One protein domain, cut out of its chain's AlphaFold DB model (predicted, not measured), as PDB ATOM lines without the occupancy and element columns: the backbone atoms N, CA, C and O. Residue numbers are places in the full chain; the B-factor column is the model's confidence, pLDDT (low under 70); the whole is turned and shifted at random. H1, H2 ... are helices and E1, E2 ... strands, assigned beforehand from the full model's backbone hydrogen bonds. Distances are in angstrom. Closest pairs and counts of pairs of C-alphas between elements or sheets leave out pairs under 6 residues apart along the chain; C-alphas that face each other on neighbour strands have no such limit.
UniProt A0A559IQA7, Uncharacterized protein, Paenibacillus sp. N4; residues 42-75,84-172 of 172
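What this domain is: This is residues 42 to 75 and 84 to 172 of the 172 residues of an uncharacterized protein of Paenibacillus sp. N4 (UniProt A0A559IQA7). A twisted sheet of five strands, E2 E1 E7 E6 E8, has the long helix H1 over one face towards the E2 edge and the unnamed stretch 143 to 167 over the other; a smaller sheet, E4 E3 E5, sits at one end of it. The 123 printed residues hold, in chain order, E1 E2 H1 E3 E4 E5 E6 E7 E8; the large sheet is mixed, the small one antiparallel. The class is mixed, helices and strands, with under half of the residues in named elements. The whole is compact, with a radius of gyration of the C-alphas of 13.2 A and spans of 38 by 30 by 25 A.

How they stand to each other: Look first across the large sheet: E2, residues 50 to 53; E1, 42 to 44; E7, 136 to 142; E6, 127 to 132; E8, 168 to 171. E1 and E7 are parallel, with N 44 and O 141 within hydrogen-bond range at 2.8 A. Its other neighbours are antiparallel: find N 51 and O 43 at 2.8 A in the hairpin E1 and E2, N 129 and O 140 at 2.9 A in the hairpin E6 and E7, and N 128 and O 170 at 2.8 A between E6 and E8. H1, residues 56 to 73, is on this sheet in two layers, a helix on one face of a sheet, at a height of 9.8 A; every O i to N i+4 pair in it is within hydrogen-bond range. It lies over E2 and E1, along the strands, its closest C-alphas to E2 being Ala 59 and Tyr 53, 6.0 A apart. In the small sheet, E4, residues 95 to 99, and E3, 84 to 86, form a hairpin, with N 85 and O 96 at 3.0 A; E5, 117 to 119, pairs with E3 through N 84 and O 119 at 3.0 A. The closest C-alphas of E4 and E8 are Gly 99 and Val 171, 7.0 A apart.

Where its parts are: Find C-alpha 42 at (358.484, 289.280, 379.426), where E1 begins. H1 runs 26.0 A from C-alpha 56 at (364.282, 285.109, 373.414); E7 spans 16.7 A and E6 15.5 A. E8 ends at C-alpha 171, (370.460, 299.388, 379.745).

The domain as a whole: Residues 76 to 83 are not printed, and C-alphas 75 and 84 are 22.3 A apart across the cut. The links E4 to E5 and E7 to E8 are long. Residue 75 alone has a pLDDT under 70.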
ATOM      1  N   THR A  42     359.609 288.354 379.298       92.38
ATOM      2  CA  THR A  42     358.484 289.280 379.426       92.38
ATOM      3  C   THR A  42     358.880 290.624 378.835       92.38
ATOM      4  O   THR A  42     359.995 291.086 379.056       92.38
ATOM      5  N   VAL A  43     357.980 291.250 378.083       92.25
ATOM      6  CA  VAL A  43     358.132 292.606 377.546       92.25
ATOM      7  C   VAL A  43     357.018 293.474 378.115       92.25
ATOM      8  O   VAL A  43     355.844 293.128 377.995       92.25
ATOM      9  N   VAL A  44     357.394 294.597 378.717       93.12
ATOM     10  CA  VAL A  44     356.494 295.655 379.180       93.12
ATOM     11  C   VAL A  44     356.644 296.834 378.229       93.12
ATOM     12  O   VAL A  44     357.718 297.432 378.137       93.12
ATOM     13  N   ASP A  45     355.587 297.138 377.484       89.19
ATOM     14  CA  ASP A  45     355.540 298.287 376.580       89.19
ATOM     15  C   ASP A  45     355.466 299.604 377.381       89.19
ATOM     16  O   ASP A  45     355.131 299.635 378.564       89.19
ATOM     17  N   SER A  46     355.765 300.714 376.717       83.06
ATOM     18  CA  SER A  46     355.720 302.090 377.224       83.06
ATOM     19  C   SER A  46     354.379 302.480 377.866       83.06
ATOM     20  O   SER A  46     354.337 303.312 378.767       83.06
ATOM     21  N   ASN A  47     353.281 301.855 377.436       83.88
ATOM     22  CA  ASN A  47     351.928 302.033 377.977       83.88
ATOM     23  C   ASN A  47     351.581 301.056 379.123       83.88
ATOM     24  O   ASN A  47     350.429 301.009 379.547       83.88
ATOM     25  N   GLY A  48     352.539 300.246 379.585       82.69
ATOM     26  CA  GLY A  48     352.347 299.239 380.631       82.69
ATOM     27  C   GLY A  48     351.783 297.897 380.148       82.69
ATOM     28  O   GLY A  48     351.635 296.981 380.954       82.69
ATOM     29  N   LYS A  49     351.481 297.731 378.852       89.69
ATOM     30  CA  LYS A  49     350.981 296.458 378.314       89.69
ATOM     31  C   LYS A  49     352.059 295.377 378.394       89.69
ATOM     32  O   LYS A  49     353.199 295.588 377.983       89.69
ATOM     33  N   VAL A  50     351.671 294.202 378.887       89.62
ATOM     34  CA  VAL A  50     352.577 293.077 379.141       89.62
ATOM     35  C   VAL A  50     352.416 291.992 378.081       89.62
ATOM     36  O   VAL A  50     351.303 291.576 377.758       89.62
ATOM     37  N   PHE A  51     353.543 291.504 377.573       91.06
ATOM     38  CA  PHE A  51     353.634 290.404 376.621       91.06
ATOM     39  C   PHE A  51     354.626 289.363 377.129       91.06
ATOM     40  O   PHE A  51     355.657 289.716 377.700       91.06
ATOM     41  N   THR A  52     354.343 288.082 376.912       90.69
ATOM     42  CA  THR A  52     355.196 286.981 377.374       90.69
ATOM     43  C   THR A  52     355.588 286.066 376.219       90.69
ATOM     44  O   THR A  52     354.814 285.839 375.291       90.69
ATOM     45  N   TYR A  53     356.814 285.548 376.274       89.19
ATOM     46  CA  TYR A  53     357.447 284.786 375.205       89.19
ATOM     47  C   TYR A  53     358.201 283.586 375.762       89.19
ATOM     48  O   TYR A  53     358.871 283.663 376.796       89.19
ATOM     49  N   VAL A  54     358.134 282.473 375.034       87.62
ATOM     50  CA  VAL A  54     358.961 281.290 375.311       87.62
ATOM     51  C   VAL A  54     360.384 281.506 374.794       87.62
ATOM     52  O   VAL A  54     361.343 281.232 375.514       87.62
ATOM     53  N   ASN A  55     360.525 282.031 373.571       87.50
ATOM     54  CA  ASN A  55     361.816 282.223 372.916       87.50
ATOM     55  C   ASN A  55     362.321 283.658 373.077       87.50
ATOM     56  O   ASN A  55     361.577 284.619 372.876       87.50
ATOM     57  N   LYS A  56     363.623 283.800 373.337       85.06
ATOM     58  CA  LYS A  56     364.282 285.109 373.414       85.06
ATOM     59  C   LYS A  56     364.173 285.894 372.102       85.06
ATOM     60  O   LYS A  56     363.939 287.093 372.141       85.06
ATOM     61  N   SER A  57     364.299 285.220 370.956       89.75
ATOM     62  CA  SER A  57     364.253 285.866 369.636       89.75
ATOM     63  C   SER A  57     362.935 286.600 369.384       89.75
ATOM     64  O   SER A  57     362.946 287.689 368.821       89.75
ATOM     65  N   ASP A  58     361.808 286.037 369.821       91.94
ATOM     66  CA  ASP A  58     360.488 286.639 369.602       91.94
ATOM     67  C   ASP A  58     360.316 287.893 370.478       91.94
ATOM     68  O   ASP A  58     359.838 288.930 370.014       91.94
ATOM     69  N   ALA A  59     360.793 287.827 371.727       89.75
ATOM     70  CA  ALA A  59     360.850 288.984 372.618       89.75
ATOM     71  C   ALA A  59     361.780 290.079 372.063       89.75
ATOM     72  O   ALA A  59     361.404 291.251 372.049       89.75
ATOM     73  N   ASP A  60     362.959 289.693 371.559       88.69
ATOM     74  CA  ASP A  60     363.931 290.597 370.936       88.69
ATOM     75  C   ASP A  60     363.338 291.292 369.698       88.69
ATOM     76  O   ASP A  60     363.498 292.496 369.519       88.69
ATOM     77  N   GLN A  61     362.612 290.565 368.847       92.06
ATOM     78  CA  GLN A  61     361.946 291.156 367.684       92.06
ATOM     79  C   GLN A  61     360.874 292.169 368.095       92.06
ATOM     80  O   GLN A  61     360.806 293.256 367.516       92.06
ATOM     81  N   HIS A  62     360.067 291.853 369.112       91.12
ATOM     82  CA  HIS A  62     359.039 292.778 369.582       91.12
ATOM     83  C   HIS A  62     359.646 294.058 370.163       91.12
ATOM     84  O   HIS A  62     359.231 295.157 369.788       91.12
ATOM     85  N   ILE A  63     360.665 293.947 371.020       89.06
ATOM     86  CA  ILE A  63     361.290 295.139 371.601       89.06
ATOM     87  C   ILE A  63     361.935 296.014 370.519       89.06
ATOM     88  O   ILE A  63     361.780 297.231 370.568       89.06
ATOM     89  N   GLN A  64     362.562 295.436 369.485       90.00
ATOM     90  CA  GLN A  64     363.112 296.221 368.370       90.00
ATOM     91  C   GLN A  64     362.031 296.996 367.602       90.00
ATOM     92  O   GLN A  64     362.259 298.144 367.209       90.00
ATOM     93  N   ALA A  65     360.839 296.416 367.430       90.25
ATOM     94  CA  ALA A  65     359.711 297.120 366.824       90.25
ATOM     95  C   ALA A  65     359.247 298.312 367.685       90.25
ATOM     96  O   ALA A  65     359.012 299.398 367.150       90.25
ATOM     97  N   ILE A  66     359.179 298.139 369.012       88.38
ATOM     98  CA  ILE A  66     358.831 299.216 369.957       88.38
ATOM     99  C   ILE A  66     359.889 300.326 369.924       88.38
ATOM    100  O   ILE A  66     359.546 301.497 369.763       88.38
ATOM    101  N   ILE A  67     361.173 299.967 370.013       86.38
ATOM    102  CA  ILE A  67     362.302 300.908 369.986       86.38
ATOM    103  C   ILE A  67     362.285 301.748 368.708       86.38
ATOM    104  O   ILE A  67     362.462 302.964 368.768       86.38
ATOM    105  N   THR A  68     362.073 301.112 367.553       87.50
ATOM    106  CA  THR A  68     362.041 301.804 366.256       87.50
ATOM    107  C   THR A  68     360.944 302.866 366.243       87.50
ATOM    108  O   THR A  68     361.215 304.027 365.955       87.50
ATOM    109  N   LYS A  69     359.730 302.498 366.671       85.75
ATOM    110  CA  LYS A  69     358.598 303.427 366.763       85.75
ATOM    111  C   LYS A  69     358.841 304.561 367.769       85.75
ATOM    112  O   LYS A  69     358.445 305.695 367.516       85.75
ATOM    113  N   HIS A  70     359.474 304.267 368.906       83.44
ATOM    114  CA  HIS A  70     359.781 305.266 369.937       83.44
ATOM    115  C   HIS A  70     360.788 306.311 369.446       83.44
ATOM    116  O   HIS A  70     360.598 307.504 369.667       83.44
ATOM    117  N   LYS A  71     361.829 305.885 368.720       79.88
ATOM    118  CA  LYS A  71     362.846 306.789 368.156       79.88
ATOM    119  C   LYS A  71     362.265 307.809 367.178       79.88
ATOM    120  O   LYS A  71     362.715 308.951 367.171       79.88
ATOM    121  N   ASP A  72     361.252 307.427 366.407       75.12
ATOM    122  CA  ASP A  72     360.567 308.354 365.501       75.12
ATOM    123  C   ASP A  72     359.750 309.417 366.257       75.12
ATOM    124  O   ASP A  72     359.587 310.540 365.773       75.12
ATOM    125  N   ALA A  73     359.255 309.078 367.452       74.81
ATOM    126  CA  ALA A  73     358.425 309.954 368.276       74.81
ATOM    127  C   ALA A  73     359.241 310.944 369.126       74.81
ATOM    128  O   ALA A  73     358.786 312.065 369.362       74.81
ATOM    129  N   VAL A  74     360.443 310.566 369.574       72.06
ATOM    130  CA  VAL A  74     361.265 311.387 370.478       72.06
ATOM    131  C   VAL A  74     362.317 312.191 369.701       72.06
ATOM    132  O   VAL A  74     363.500 311.862 369.676       72.06
ATOM    133  N   LYS A  75     361.886 313.290 369.066       59.88
ATOM    134  CA  LYS A  75     362.767 314.397 368.631       59.88
ATOM    135  C   LYS A  75     362.890 315.430 369.765       59.88
ATOM    136  O   LYS A  75     361.908 315.692 370.449       59.88
ATOM    137  N   THR A  84     366.174 303.893 386.600       96.94
ATOM    138  CA  THR A  84     366.183 304.023 388.061       96.94
ATOM    139  C   THR A  84     365.520 302.797 388.675       96.94
ATOM    140  O   THR A  84     364.488 302.333 388.180       96.94
ATOM    141  N   PHE A  85     366.121 302.269 389.738       98.38
ATOM    142  CA  PHE A  85     365.701 301.048 390.423       98.38
ATOM    143  C   PHE A  85     365.468 301.347 391.898       98.38
ATOM    144  O   PHE A  85     366.308 301.986 392.528       98.38
ATOM    145  N   TRP A  86     364.360 300.857 392.449       98.69
ATOM    146  CA  TRP A  86     363.966 301.071 393.841       98.69
ATOM    147  C   TRP A  86     363.811 299.755 394.587       98.69
ATOM    148  O   TRP A  86     363.346 298.758 394.025       98.69
ATOM    149  N   GLU A  87     364.158 299.774 395.873       98.19
ATOM    150  CA  GLU A  87     364.047 298.593 396.734       98.19
ATOM    151  C   GLU A  87     362.606 298.255 397.149       98.19
ATOM    152  O   GLU A  87     362.338 297.170 397.655       98.19
ATOM    153  N   HIS A  88     361.659 299.180 396.977       98.38
ATOM    154  CA  HIS A  88     360.249 298.950 397.287       98.38
ATOM    155  C   HIS A  88     359.361 299.213 396.072       98.38
ATOM    156  O   HIS A  88     359.758 299.855 395.095       98.38
ATOM    157  N   GLY A  89     358.138 298.689 396.134       98.00
ATOM    158  CA  GLY A  89     357.097 299.001 395.163       98.00
ATOM    159  C   GLY A  89     356.760 300.494 395.153       98.00
ATOM    160  O   GLY A  89     357.037 301.229 396.102       98.00
ATOM    161  N   TYR A  90     356.141 300.927 394.064       97.81
ATOM    162  CA  TYR A  90     355.660 302.284 393.820       97.81
ATOM    163  C   TYR A  90     356.748 303.363 393.942       97.81
ATOM    164  O   TYR A  90     356.463 304.504 394.296       97.81
ATOM    165  N   TYR A  91     357.989 303.016 393.586       97.88
ATOM    166  CA  TYR A  91     359.143 303.922 393.541       97.88
ATOM    167  C   TYR A  91     359.542 304.488 394.914       97.88
ATOM    168  O   TYR A  91     359.896 305.663 395.045       97.88
ATOM    169  N   HIS A  92     359.472 303.652 395.952       98.12
ATOM    170  CA  HIS A  92     359.818 304.014 397.326       98.12
ATOM    171  C   HIS A  92     361.113 303.352 397.817       98.12
ATOM    172  O   HIS A  92     361.616 302.398 397.225       98.12
ATOM    173  N   GLY A  93     361.625 303.854 398.944       98.06
ATOM    174  CA  GLY A  93     362.843 303.359 399.581       98.06
ATOM    175  C   GLY A  93     364.122 303.898 398.941       98.06
ATOM    176  O   GLY A  93     364.113 304.889 398.205       98.06
ATOM    177  N   SER A  94     365.232 303.242 399.260       98.44
ATOM    178  CA  SER A  94     366.523 303.464 398.617       98.44
ATOM    179  C   SER A  94     366.416 303.212 397.116       98.44
ATOM    180  O   SER A  94     365.651 302.352 396.666       98.44
ATOM    181  N   TYR A  95     367.221 303.933 396.339       98.38
ATOM    182  CA  TYR A  95     367.278 303.774 394.891       98.38
ATOM    183  C   TYR A  95     368.697 303.945 394.360       98.38
ATOM    184  O   TYR A  95     369.570 304.494 395.040       98.38
ATOM    185  N   PHE A  96     368.912 303.486 393.133       97.88
ATOM    186  CA  PHE A  96     370.096 303.820 392.352       97.88
ATOM    187  C   PHE A  96     369.734 304.046 390.885       97.88
ATOM    188  O   PHE A  96     368.793 303.448 390.358       97.88
ATOM    189  N   ASP A  97     370.525 304.894 390.233       96.25
ATOM    190  CA  ASP A  97     370.457 305.130 388.796       96.25
ATOM    191  C   ASP A  97     371.507 304.298 388.061       96.25
ATOM    192  O   ASP A  97     372.630 304.100 388.530       96.25
ATOM    193  N   PHE A  98     371.155 303.841 386.863       95.00
ATOM    194  CA  PHE A  98     372.035 303.095 385.981       95.00
ATOM    195  C   PHE A  98     371.968 303.690 384.575       95.00
ATOM    196  O   PHE A  98     370.916 303.714 383.935       95.00
ATOM    197  N   GLY A  99     373.090 304.248 384.119       90.69
ATOM    198  CA  GLY A  99     373.140 305.013 382.874       90.69
ATOM    199  C   GLY A  99     373.003 304.156 381.622       90.69
ATOM    200  O   GLY A  99     373.437 303.002 381.599       90.69
ATOM    201  N   ASN A 100     372.453 304.756 380.571       88.12
ATOM    202  CA  ASN A 100     372.317 304.144 379.261       88.12
ATOM    203  C   ASN A 100     373.668 303.659 378.695       88.12
ATOM    204  O   ASN A 100     374.704 304.290 378.903       88.12
ATOM    205  N   GLY A 101     373.653 302.524 377.994       89.06
ATOM    206  CA  GLY A 101     374.820 301.857 377.420       89.06
ATOM    207  C   GLY A 101     375.607 301.000 378.413       89.06
ATOM    208  O   GLY A 101     376.541 300.308 378.005       89.06
ATOM    209  N   ASN A 102     375.246 301.014 379.700       93.69
ATOM    210  CA  ASN A 102     375.910 300.206 380.717       93.69
ATOM    211  C   ASN A 102     375.229 298.849 380.918       93.69
ATOM    212  O   ASN A 102     374.036 298.649 380.678       93.69
ATOM    213  N   GLN A 103     376.002 297.914 381.459       97.00
ATOM    214  CA  GLN A 103     375.528 296.602 381.882       97.00
ATOM    215  C   GLN A 103     376.234 296.167 383.163       97.00
ATOM    216  O   GLN A 103     377.413 296.460 383.353       97.00
ATOM    217  N   SER A 104     375.522 295.443 384.024       97.75
ATOM    218  CA  SER A 104     376.093 294.802 385.203       97.75
ATOM    219  C   SER A 104     375.707 293.331 385.235       97.75
ATOM    220  O   SER A 104     374.526 292.994 385.329       97.75
ATOM    221  N   GLY A 105     376.712 292.452 385.172       98.06
ATOM    222  CA  GLY A 105     376.526 291.006 385.310       98.06
ATOM    223  C   GLY A 105     376.140 290.579 386.728       98.06
ATOM    224  O   GLY A 105     375.706 289.448 386.920       98.06
ATOM    225  N   TYR A 106     376.261 291.469 387.713       98.25
ATOM    226  CA  TYR A 106     375.789 291.240 389.070       98.25
ATOM    227  C   TYR A 106     375.486 292.574 389.754       98.25
ATOM    228  O   TYR A 106     376.370 293.421 389.874       98.25
ATOM    229  N   VAL A 107     374.255 292.772 390.225       97.31
ATOM    230  CA  VAL A 107     373.840 294.034 390.877       97.31
ATOM    231  C   VAL A 107     374.495 294.263 392.247       97.31
ATOM    232  O   VAL A 107     374.388 295.348 392.813       97.31
ATOM    233  N   GLY A 108     375.227 293.268 392.757       97.25
ATOM    234  CA  GLY A 108     375.935 293.336 394.028       97.25
ATOM    235  C   GLY A 108     375.075 292.877 395.204       97.25
ATOM    236  O   GLY A 108     373.849 292.941 395.166       97.25
ATOM    237  N   ASN A 109     375.732 292.461 396.288       96.94
ATOM    238  CA  ASN A 109     375.066 291.909 397.478       96.94
ATOM    239  C   ASN A 109     374.022 292.859 398.087       96.94
ATOM    240  O   ASN A 109     373.050 292.411 398.680       96.94
ATOM    241  N   ALA A 110     374.234 294.172 397.964       96.75
ATOM    242  CA  ALA A 110     373.338 295.170 398.533       96.75
ATOM    243  C   ALA A 110     372.003 295.290 397.783       96.75
ATOM    244  O   ALA A 110     371.062 295.807 398.373       96.75
ATOM    245  N   TRP A 111     371.919 294.838 396.529       98.00
ATOM    246  CA  TRP A 111     370.768 295.053 395.641       98.00
ATOM    247  C   TRP A 111     370.194 293.777 395.033       98.00
ATOM    248  O   TRP A 111     369.070 293.799 394.531       98.00
ATOM    249  N   ASN A 112     370.950 292.681 395.071       97.75
ATOM    250  CA  ASN A 112     370.496 291.389 394.583       97.75
ATOM    251  C   ASN A 112     369.220 290.981 395.311       97.75
ATOM    252  O   ASN A 112     369.199 291.007 396.540       97.75
ATOM    253  N   ASP A 113     368.189 290.615 394.551       95.50
ATOM    254  CA  ASP A 113     366.906 290.170 395.100       95.50
ATOM    255  C   ASP A 113     366.276 291.192 396.064       95.50
ATOM    256  O   ASP A 113     365.742 290.846 397.113       95.50
ATOM    257  N   ARG A 114     366.386 292.487 395.738       97.88
ATOM    258  CA  ARG A 114     365.763 293.581 396.512       97.88
ATOM    259  C   ARG A 114     364.997 294.589 395.672       97.88
ATOM    260  O   ARG A 114     364.383 295.497 396.212       97.88
ATOM    261  N   ILE A 115     365.123 294.519 394.352       98.62
ATOM    262  CA  ILE A 115     364.515 295.503 393.461       98.62
ATOM    263  C   ILE A 115     363.036 295.154 393.304       98.62
ATOM    264  O   ILE A 115     362.692 294.039 392.912       98.62
ATOM    265  N   SER A 116     362.179 296.143 393.557       98.56
ATOM    266  CA  SER A 116     360.721 295.994 393.593       98.56
ATOM    267  C   SER A 116     359.980 296.953 392.644       98.56
ATOM    268  O   SER A 116     358.814 296.716 392.324       98.56
ATOM    269  N   SER A 117     360.623 298.019 392.149       98.50
ATOM    270  CA  SER A 117     360.064 298.881 391.093       98.50
ATOM    271  C   SER A 117     361.150 299.555 390.250       98.50
ATOM    272  O   SER A 117     362.293 299.705 390.692       98.50
ATOM    273  N   ILE A 118     360.823 299.886 388.996       97.94
ATOM    274  CA  ILE A 118     361.798 300.313 387.979       97.94
ATOM    275  C   ILE A 118     361.184 301.350 387.037       97.94
ATOM    276  O   ILE A 118     360.035 301.220 386.616       97.94
ATOM    277  N   LYS A 119     361.982 302.336 386.622       95.62
ATOM    278  CA  LYS A 119     361.698 303.193 385.464       95.62
ATOM    279  C   LYS A 119     362.786 303.003 384.419       95.62
ATOM    280  O   LYS A 119     363.968 303.070 384.747       95.62
ATOM    281  N   ALA A 120     362.385 302.759 383.176       94.25
ATOM    282  CA  ALA A 120     363.309 302.692 382.055       94.25
ATOM    283  C   ALA A 120     363.758 304.093 381.633       94.25
ATOM    284  O   ALA A 120     363.004 305.056 381.813       94.25
ATOM    285  N   PRO A 121     364.951 304.224 381.025       90.88
ATOM    286  CA  PRO A 121     365.340 305.484 380.422       90.88
ATOM    287  C   PRO A 121     364.321 305.861 379.348       90.88
ATOM    288  O   PRO A 121     363.839 305.015 378.588       90.88
ATOM    289  N   TYR A 122     363.996 307.147 379.274       85.88
ATOM    290  CA  TYR A 122     363.136 307.660 378.213       85.88
ATOM    291  C   TYR A 122     363.893 307.725 376.883       85.88
ATOM    292  O   TYR A 122     363.326 307.460 375.823       85.88
ATOM    293  N   LEU A 123     365.190 308.039 376.944       81.31
ATOM    294  CA  LEU A 123     366.090 308.089 375.797       81.31
ATOM    295  C   LEU A 123     366.994 306.856 375.770       81.31
ATOM    296  O   LEU A 123     367.745 306.601 376.710       81.31
ATOM    297  N   GLY A 124     366.946 306.116 374.665       82.00
ATOM    298  CA  GLY A 124     367.668 304.859 374.486       82.00
ATOM    299  C   GLY A 124     366.774 303.778 373.896       82.00
ATOM    300  O   GLY A 124     365.756 304.054 373.262       82.00
ATOM    301  N   ASN A 125     367.178 302.538 374.109       87.38
ATOM    302  CA  ASN A 125     366.520 301.314 373.680       87.38
ATOM    303  C   ASN A 125     365.853 300.568 374.863       87.38
ATOM    304  O   ASN A 125     365.350 299.460 374.685       87.38
ATOM    305  N   GLY A 126     365.793 301.186 376.048       91.31
ATOM    306  CA  GLY A 126     365.076 300.688 377.223       91.31
ATOM    307  C   GLY A 126     365.996 299.940 378.182       91.31
ATOM    308  O   GLY A 126     367.190 300.231 378.269       91.31
ATOM    309  N   LEU A 127     365.450 298.977 378.923       95.19
ATOM    310  CA  LEU A 127     366.246 298.125 379.806       95.19
ATOM    311  C   LEU A 127     365.823 296.661 379.726       95.19
ATOM    312  O   LEU A 127     364.682 296.333 379.398       95.19
ATOM    313  N   GLN A 128     366.748 295.790 380.100       97.25
ATOM    314  CA  GLN A 128     366.491 294.385 380.347       97.25
ATOM    315  C   GLN A 128     367.112 293.964 381.675       97.25
ATOM    316  O   GLN A 128     368.308 294.156 381.901       97.25
ATOM    317  N   VAL A 129     366.305 293.349 382.533       98.06
ATOM    318  CA  VAL A 129     366.757 292.714 383.774       98.06
ATOM    319  C   VAL A 129     366.622 291.203 383.689       98.06
ATOM    320  O   VAL A 129     365.835 290.675 382.896       98.06
ATOM    321  N   PHE A 130     367.406 290.517 384.511       97.88
ATOM    322  CA  PHE A 130     367.497 289.068 384.520       97.88
ATOM    323  C   PHE A 130     367.404 288.525 385.939       97.88
ATOM    324  O   PHE A 130     367.944 289.120 386.876       97.88
ATOM    325  N   GLU A 131     366.748 287.373 386.047       96.88
ATOM    326  CA  GLU A 131     366.557 286.625 387.292       96.88
ATOM    327  C   GLU A 131     367.895 286.200 387.913       96.88
ATOM    328  O   GLU A 131     368.088 286.260 389.119       96.88
ATOM    329  N   HIS A 132     368.863 285.810 387.082       96.75
ATOM    330  CA  HIS A 132     370.161 285.336 387.546       96.75
ATOM    331  C   HIS A 132     371.302 286.265 387.128       96.75
ATOM    332  O   HIS A 132     371.169 287.162 386.287       96.75
ATOM    333  N   ASN A 133     372.462 286.041 387.743       97.19
ATOM    334  CA  ASN A 133     373.689 286.730 387.380       97.19
ATOM    335  C   ASN A 133     374.112 286.413 385.933       97.19
ATOM    336  O   ASN A 133     373.618 285.487 385.280       97.19
ATOM    337  N   ASN A 134     375.039 287.220 385.423       97.69
ATOM    338  CA  ASN A 134     375.632 287.098 384.093       97.69
ATOM    339  C   ASN A 134     374.593 287.019 382.963       97.69
ATOM    340  O   ASN A 134     374.806 286.334 381.964       97.69
ATOM    341  N   PHE A 135     373.483 287.751 383.111       97.06
ATOM    342  CA  PHE A 135     372.436 287.895 382.098       97.06
ATOM    343  C   PHE A 135     371.747 286.573 381.741       97.06
ATOM    344  O   PHE A 135     371.473 286.294 380.570       97.06
ATOM    345  N   SER A 136     371.505 285.736 382.752       94.94
ATOM    346  CA  SER A 136     370.938 284.398 382.592       94.94
ATOM    347  C   SER A 136     369.581 284.249 383.291       94.94
ATOM    348  O   SER A 136     369.140 285.127 384.028       94.94
ATOM    349  N   GLY A 137     368.898 283.129 383.043       94.00
ATOM    350  CA  GLY A 137     367.563 282.875 383.594       94.00
ATOM    351  C   GLY A 137     366.445 283.571 382.816       94.00
ATOM    352  O   GLY A 137     366.582 283.843 381.616       94.00
ATOM    353  N   ALA A 138     365.313 283.795 383.485       94.88
ATOM    354  CA  ALA A 138     364.224 284.580 382.918       94.88
ATOM    355  C   ALA A 138     364.648 286.042 382.710       94.88
ATOM    356  O   ALA A 138     365.563 286.537 383.373       94.88
ATOM    357  N   SER A 139     363.982 286.747 381.793       96.38
ATOM    358  CA  SER A 139     364.260 288.168 381.551       96.38
ATOM    359  C   SER A 139     363.001 289.016 381.441       96.38
ATOM    360  O   SER A 139     362.029 288.598 380.810       96.38
ATOM    361  N   LEU A 140     363.069 290.240 381.949       97.06
ATOM    362  CA  LEU A 140     362.030 291.256 381.833       97.06
ATOM    363  C   LEU A 140     362.600 292.463 381.088       97.06
ATOM    364  O   LEU A 140     363.585 293.062 381.519       97.06
ATOM    365  N   TYR A 141     361.990 292.802 379.959       96.94
ATOM    366  CA  TYR A 141     362.284 294.004 379.194       96.94
ATOM    367  C   TYR A 141     361.275 295.083 379.550       96.94
ATOM    368  O   TYR A 141     360.070 294.829 379.527       96.94
ATOM    369  N   ILE A 142     361.761 296.291 379.816       95.81
ATOM    370  CA  ILE A 142     360.923 297.480 379.947       95.81
ATOM    371  C   ILE A 142     361.297 298.413 378.802       95.81
ATOM    372  O   ILE A 142     362.458 298.812 378.662       95.81
ATOM    373  N   ALA A 143     360.314 298.705 377.953       93.38
ATOM    374  CA  ALA A 143     360.477 299.571 376.797       93.38
ATOM    375  C   ALA A 143     360.967 300.974 377.200       93.38
ATOM    376  O   ALA A 143     360.718 301.407 378.329       93.38
ATOM    377  N   PRO A 144     361.624 301.711 376.284       90.38
ATOM    378  CA  PRO A 144     361.959 303.116 376.503       90.38
ATOM    379  C   PRO A 144     360.768 303.919 377.039       90.38
ATOM    380  O   PRO A 144     359.654 303.813 376.526       90.38
ATOM    381  N   GLY A 145     360.998 304.702 378.093       87.69
ATOM    382  CA  GLY A 145     359.969 305.509 378.754       87.69
ATOM    383  C   GLY A 145     358.895 304.719 379.511       87.69
ATOM    384  O   GLY A 145     358.016 305.332 380.113       87.69
ATOM    385  N   GLY A 146     358.962 303.387 379.502       91.19
ATOM    386  CA  GLY A 146     358.105 302.519 380.296       91.19
ATOM    387  C   GLY A 146     358.539 302.440 381.759       91.19
ATOM    388  O   GLY A 146     359.630 302.866 382.152       91.19
ATOM    389  N   ALA A 147     357.677 301.850 382.577       94.31
ATOM    390  CA  ALA A 147     357.938 301.628 383.989       94.31
ATOM    391  C   ALA A 147     357.240 300.362 384.494       94.31
ATOM    392  O   ALA A 147     356.244 299.915 383.924       94.31
ATOM    393  N   ALA A 148     357.773 299.819 385.583       96.12
ATOM    394  CA  ALA A 148     357.160 298.787 386.399       96.12
ATOM    395  C   ALA A 148     357.006 299.358 387.810       96.12
ATOM    396  O   ALA A 148     357.986 299.478 388.548       96.12
ATOM    397  N   ASP A 149     355.786 299.751 388.160       96.88
ATOM    398  CA  ASP A 149     355.468 300.350 389.455       96.88
ATOM    399  C   ASP A 149     355.554 299.337 390.592       96.88
ATOM    400  O   ASP A 149     355.995 299.686 391.678       96.88
ATOM    401  N   TYR A 150     355.215 298.076 390.347       97.50
ATOM    402  CA  TYR A 150     355.442 296.996 391.293       97.50
ATOM    403  C   TYR A 150     355.767 295.691 390.574       97.50
ATOM    404  O   TYR A 150     354.948 295.137 389.837       97.50
ATOM    405  N   LEU A 151     356.967 295.162 390.819       97.38
ATOM    406  CA  LEU A 151     357.450 293.942 390.176       97.38
ATOM    407  C   LEU A 151     356.670 292.685 390.594       97.38
ATOM    408  O   LEU A 151     356.682 291.683 389.878       97.38
ATOM    409  N   GLY A 152     355.918 292.752 391.696       95.31
ATOM    410  CA  GLY A 152     354.991 291.695 392.106       95.31
ATOM    411  C   GLY A 152     353.887 291.403 391.085       95.31
ATOM    412  O   GLY A 152     353.360 290.293 391.056       95.31
ATOM    413  N   ASN A 153     353.579 292.361 390.204       93.25
ATOM    414  CA  ASN A 153     352.547 292.224 389.174       93.25
ATOM    415  C   ASN A 153     352.993 291.375 387.968       93.25
ATOM    416  O   ASN A 153     352.169 291.034 387.118       93.25
ATOM    417  N   TYR A 154     354.279 291.027 387.876       91.75
ATOM    418  CA  TYR A 154     354.833 290.262 386.760       91.75
ATOM    419  C   TYR A 154     355.258 288.884 387.253       91.75
ATOM    420  O   TYR A 154     356.104 288.761 388.136       91.75
ATOM    421  N   SER A 155     354.693 287.828 386.675       88.94
ATOM    422  CA  SER A 155     354.996 286.453 387.078       88.94
ATOM    423  C   SER A 155     356.245 285.901 386.385       88.94
ATOM    424  O   SER A 155     356.478 286.139 385.198       88.94
ATOM    425  N   LEU A 156     357.015 285.109 387.127       85.75
ATOM    426  CA  LEU A 156     358.030 284.196 386.617       85.75
ATOM    427  C   LEU A 156     357.406 282.835 386.289       85.75
ATOM    428  O   LEU A 156     356.358 282.453 386.813       85.75
ATOM    429  N   ARG A 157     358.093 282.048 385.452       79.69
ATOM    430  CA  ARG A 157     357.658 280.684 385.087       79.69
ATOM    431  C   ARG A 157     357.515 279.760 386.298       79.69
ATOM    432  O   ARG A 157     356.729 278.821 386.277       79.69
ATOM    433  N   THR A 158     358.314 279.997 387.328       81.12
ATOM    434  CA  THR A 158     358.337 279.246 388.588       81.12
ATOM    435  C   THR A 158     357.063 279.432 389.419       81.12
ATOM    436  O   THR A 158     356.888 278.724 390.405       81.12
ATOM    437  N   GLY A 159     356.173 280.353 389.033       80.94
ATOM    438  CA  GLY A 159     354.975 280.709 389.795       80.94
ATOM    439  C   GLY A 159     355.225 281.778 390.861       80.94
ATOM    440  O   GLY A 159     354.279 282.209 391.512       80.94
ATOM    441  N   THR A 160     356.472 282.230 391.025       87.81
ATOM    442  CA  THR A 160     356.812 283.411 391.828       87.81
ATOM    443  C   THR A 160     356.625 284.694 391.012       87.81
ATOM    444  O   THR A 160     356.374 284.655 389.805       87.81
ATOM    445  N   SER A 161     356.710 285.852 391.661       94.00
ATOM    446  CA  SER A 161     356.744 287.150 390.978       94.00
ATOM    447  C   SER A 161     358.172 287.610 390.703       94.00
ATOM    448  O   SER A 161     359.092 287.152 391.365       94.00
ATOM    449  N   TRP A 162     358.337 288.594 389.820       96.69
ATOM    450  CA  TRP A 162     359.599 289.307 389.584       96.69
ATOM    451  C   TRP A 162     360.075 290.164 390.764       96.69
ATOM    452  O   TRP A 162     361.219 290.620 390.748       96.69
ATOM    453  N   ASN A 163     359.215 290.413 391.757       97.56
ATOM    454  CA  ASN A 163     359.587 291.151 392.960       97.56
ATOM    455  C   ASN A 163     360.778 290.495 393.650       97.56
ATOM    456  O   ASN A 163     360.686 289.319 393.999       97.56
ATOM    457  N   ASP A 164     361.849 291.256 393.869       97.56
ATOM    458  CA  ASP A 164     363.022 290.774 394.592       97.56
ATOM    459  C   ASP A 164     363.659 289.542 393.927       97.56
ATOM    460  O   ASP A 164     364.031 288.587 394.597       97.56
ATOM    461  N   GLN A 165     363.754 289.537 392.592       97.62
ATOM    462  CA  GLN A 165     364.382 288.444 391.824       97.62
ATOM    463  C   GLN A 165     365.498 288.917 390.885       97.62
ATOM    464  O   GLN A 165     366.023 288.138 390.099       97.62
ATOM    465  N   ILE A 166     365.811 290.214 390.853       98.19
ATOM    466  CA  ILE A 166     366.741 290.760 389.859       98.19
ATOM    467  C   ILE A 166     368.182 290.601 390.334       98.19
ATOM    468  O   ILE A 166     368.569 291.135 391.374       98.19
ATOM    469  N   SER A 167     368.990 289.963 389.486       98.44
ATOM    470  CA  SER A 167     370.409 289.708 389.738       98.44
ATOM    471  C   SER A 167     371.353 290.385 388.736       98.44
ATOM    472  O   SER A 167     372.515 290.637 389.061       98.44
ATOM    473  N   SER A 168     370.907 290.692 387.510       98.56
ATOM    474  CA  SER A 168     371.731 291.393 386.507       98.56
ATOM    475  C   SER A 168     370.918 292.300 385.577       98.56
ATOM    476  O   SER A 168     369.709 292.124 385.416       98.56
ATOM    477  N   ILE A 169     371.577 293.318 385.006       98.31
ATOM    478  CA  ILE A 169     370.930 294.459 384.332       98.31
ATOM    479  C   ILE A 169     371.679 294.831 383.050       98.31
ATOM    480  O   ILE A 169     372.909 294.910 383.039       98.31
ATOM    481  N   LYS A 170     370.934 295.143 381.989       97.25
ATOM    482  CA  LYS A 170     371.413 295.823 380.779       97.25
ATOM    483  C   LYS A 170     370.534 297.032 380.480       97.25
ATOM    484  O   LYS A 170     369.312 296.899 380.453       97.25
ATOM    485  N   VAL A 171     371.147 298.183 380.228       94.12
ATOM    486  CA  VAL A 171     370.460 299.388 379.745       94.12
ATOM    487  C   VAL A 171     371.049 299.734 378.382       94.12
ATOM    488  O   VAL A 171     372.270 299.804 378.235       94.12
ATOM    489  N   TYR A 172     370.182 299.871 377.382       86.12
ATOM    490  CA  TYR A 172     370.545 299.886 375.962       86.12
ATOM    491  C   TYR A 172     370.209 301.203 375.277       86.12
ATOM    492  O   TYR A 172     369.221 301.854 375.682       86.12
TER     493      TYR A 172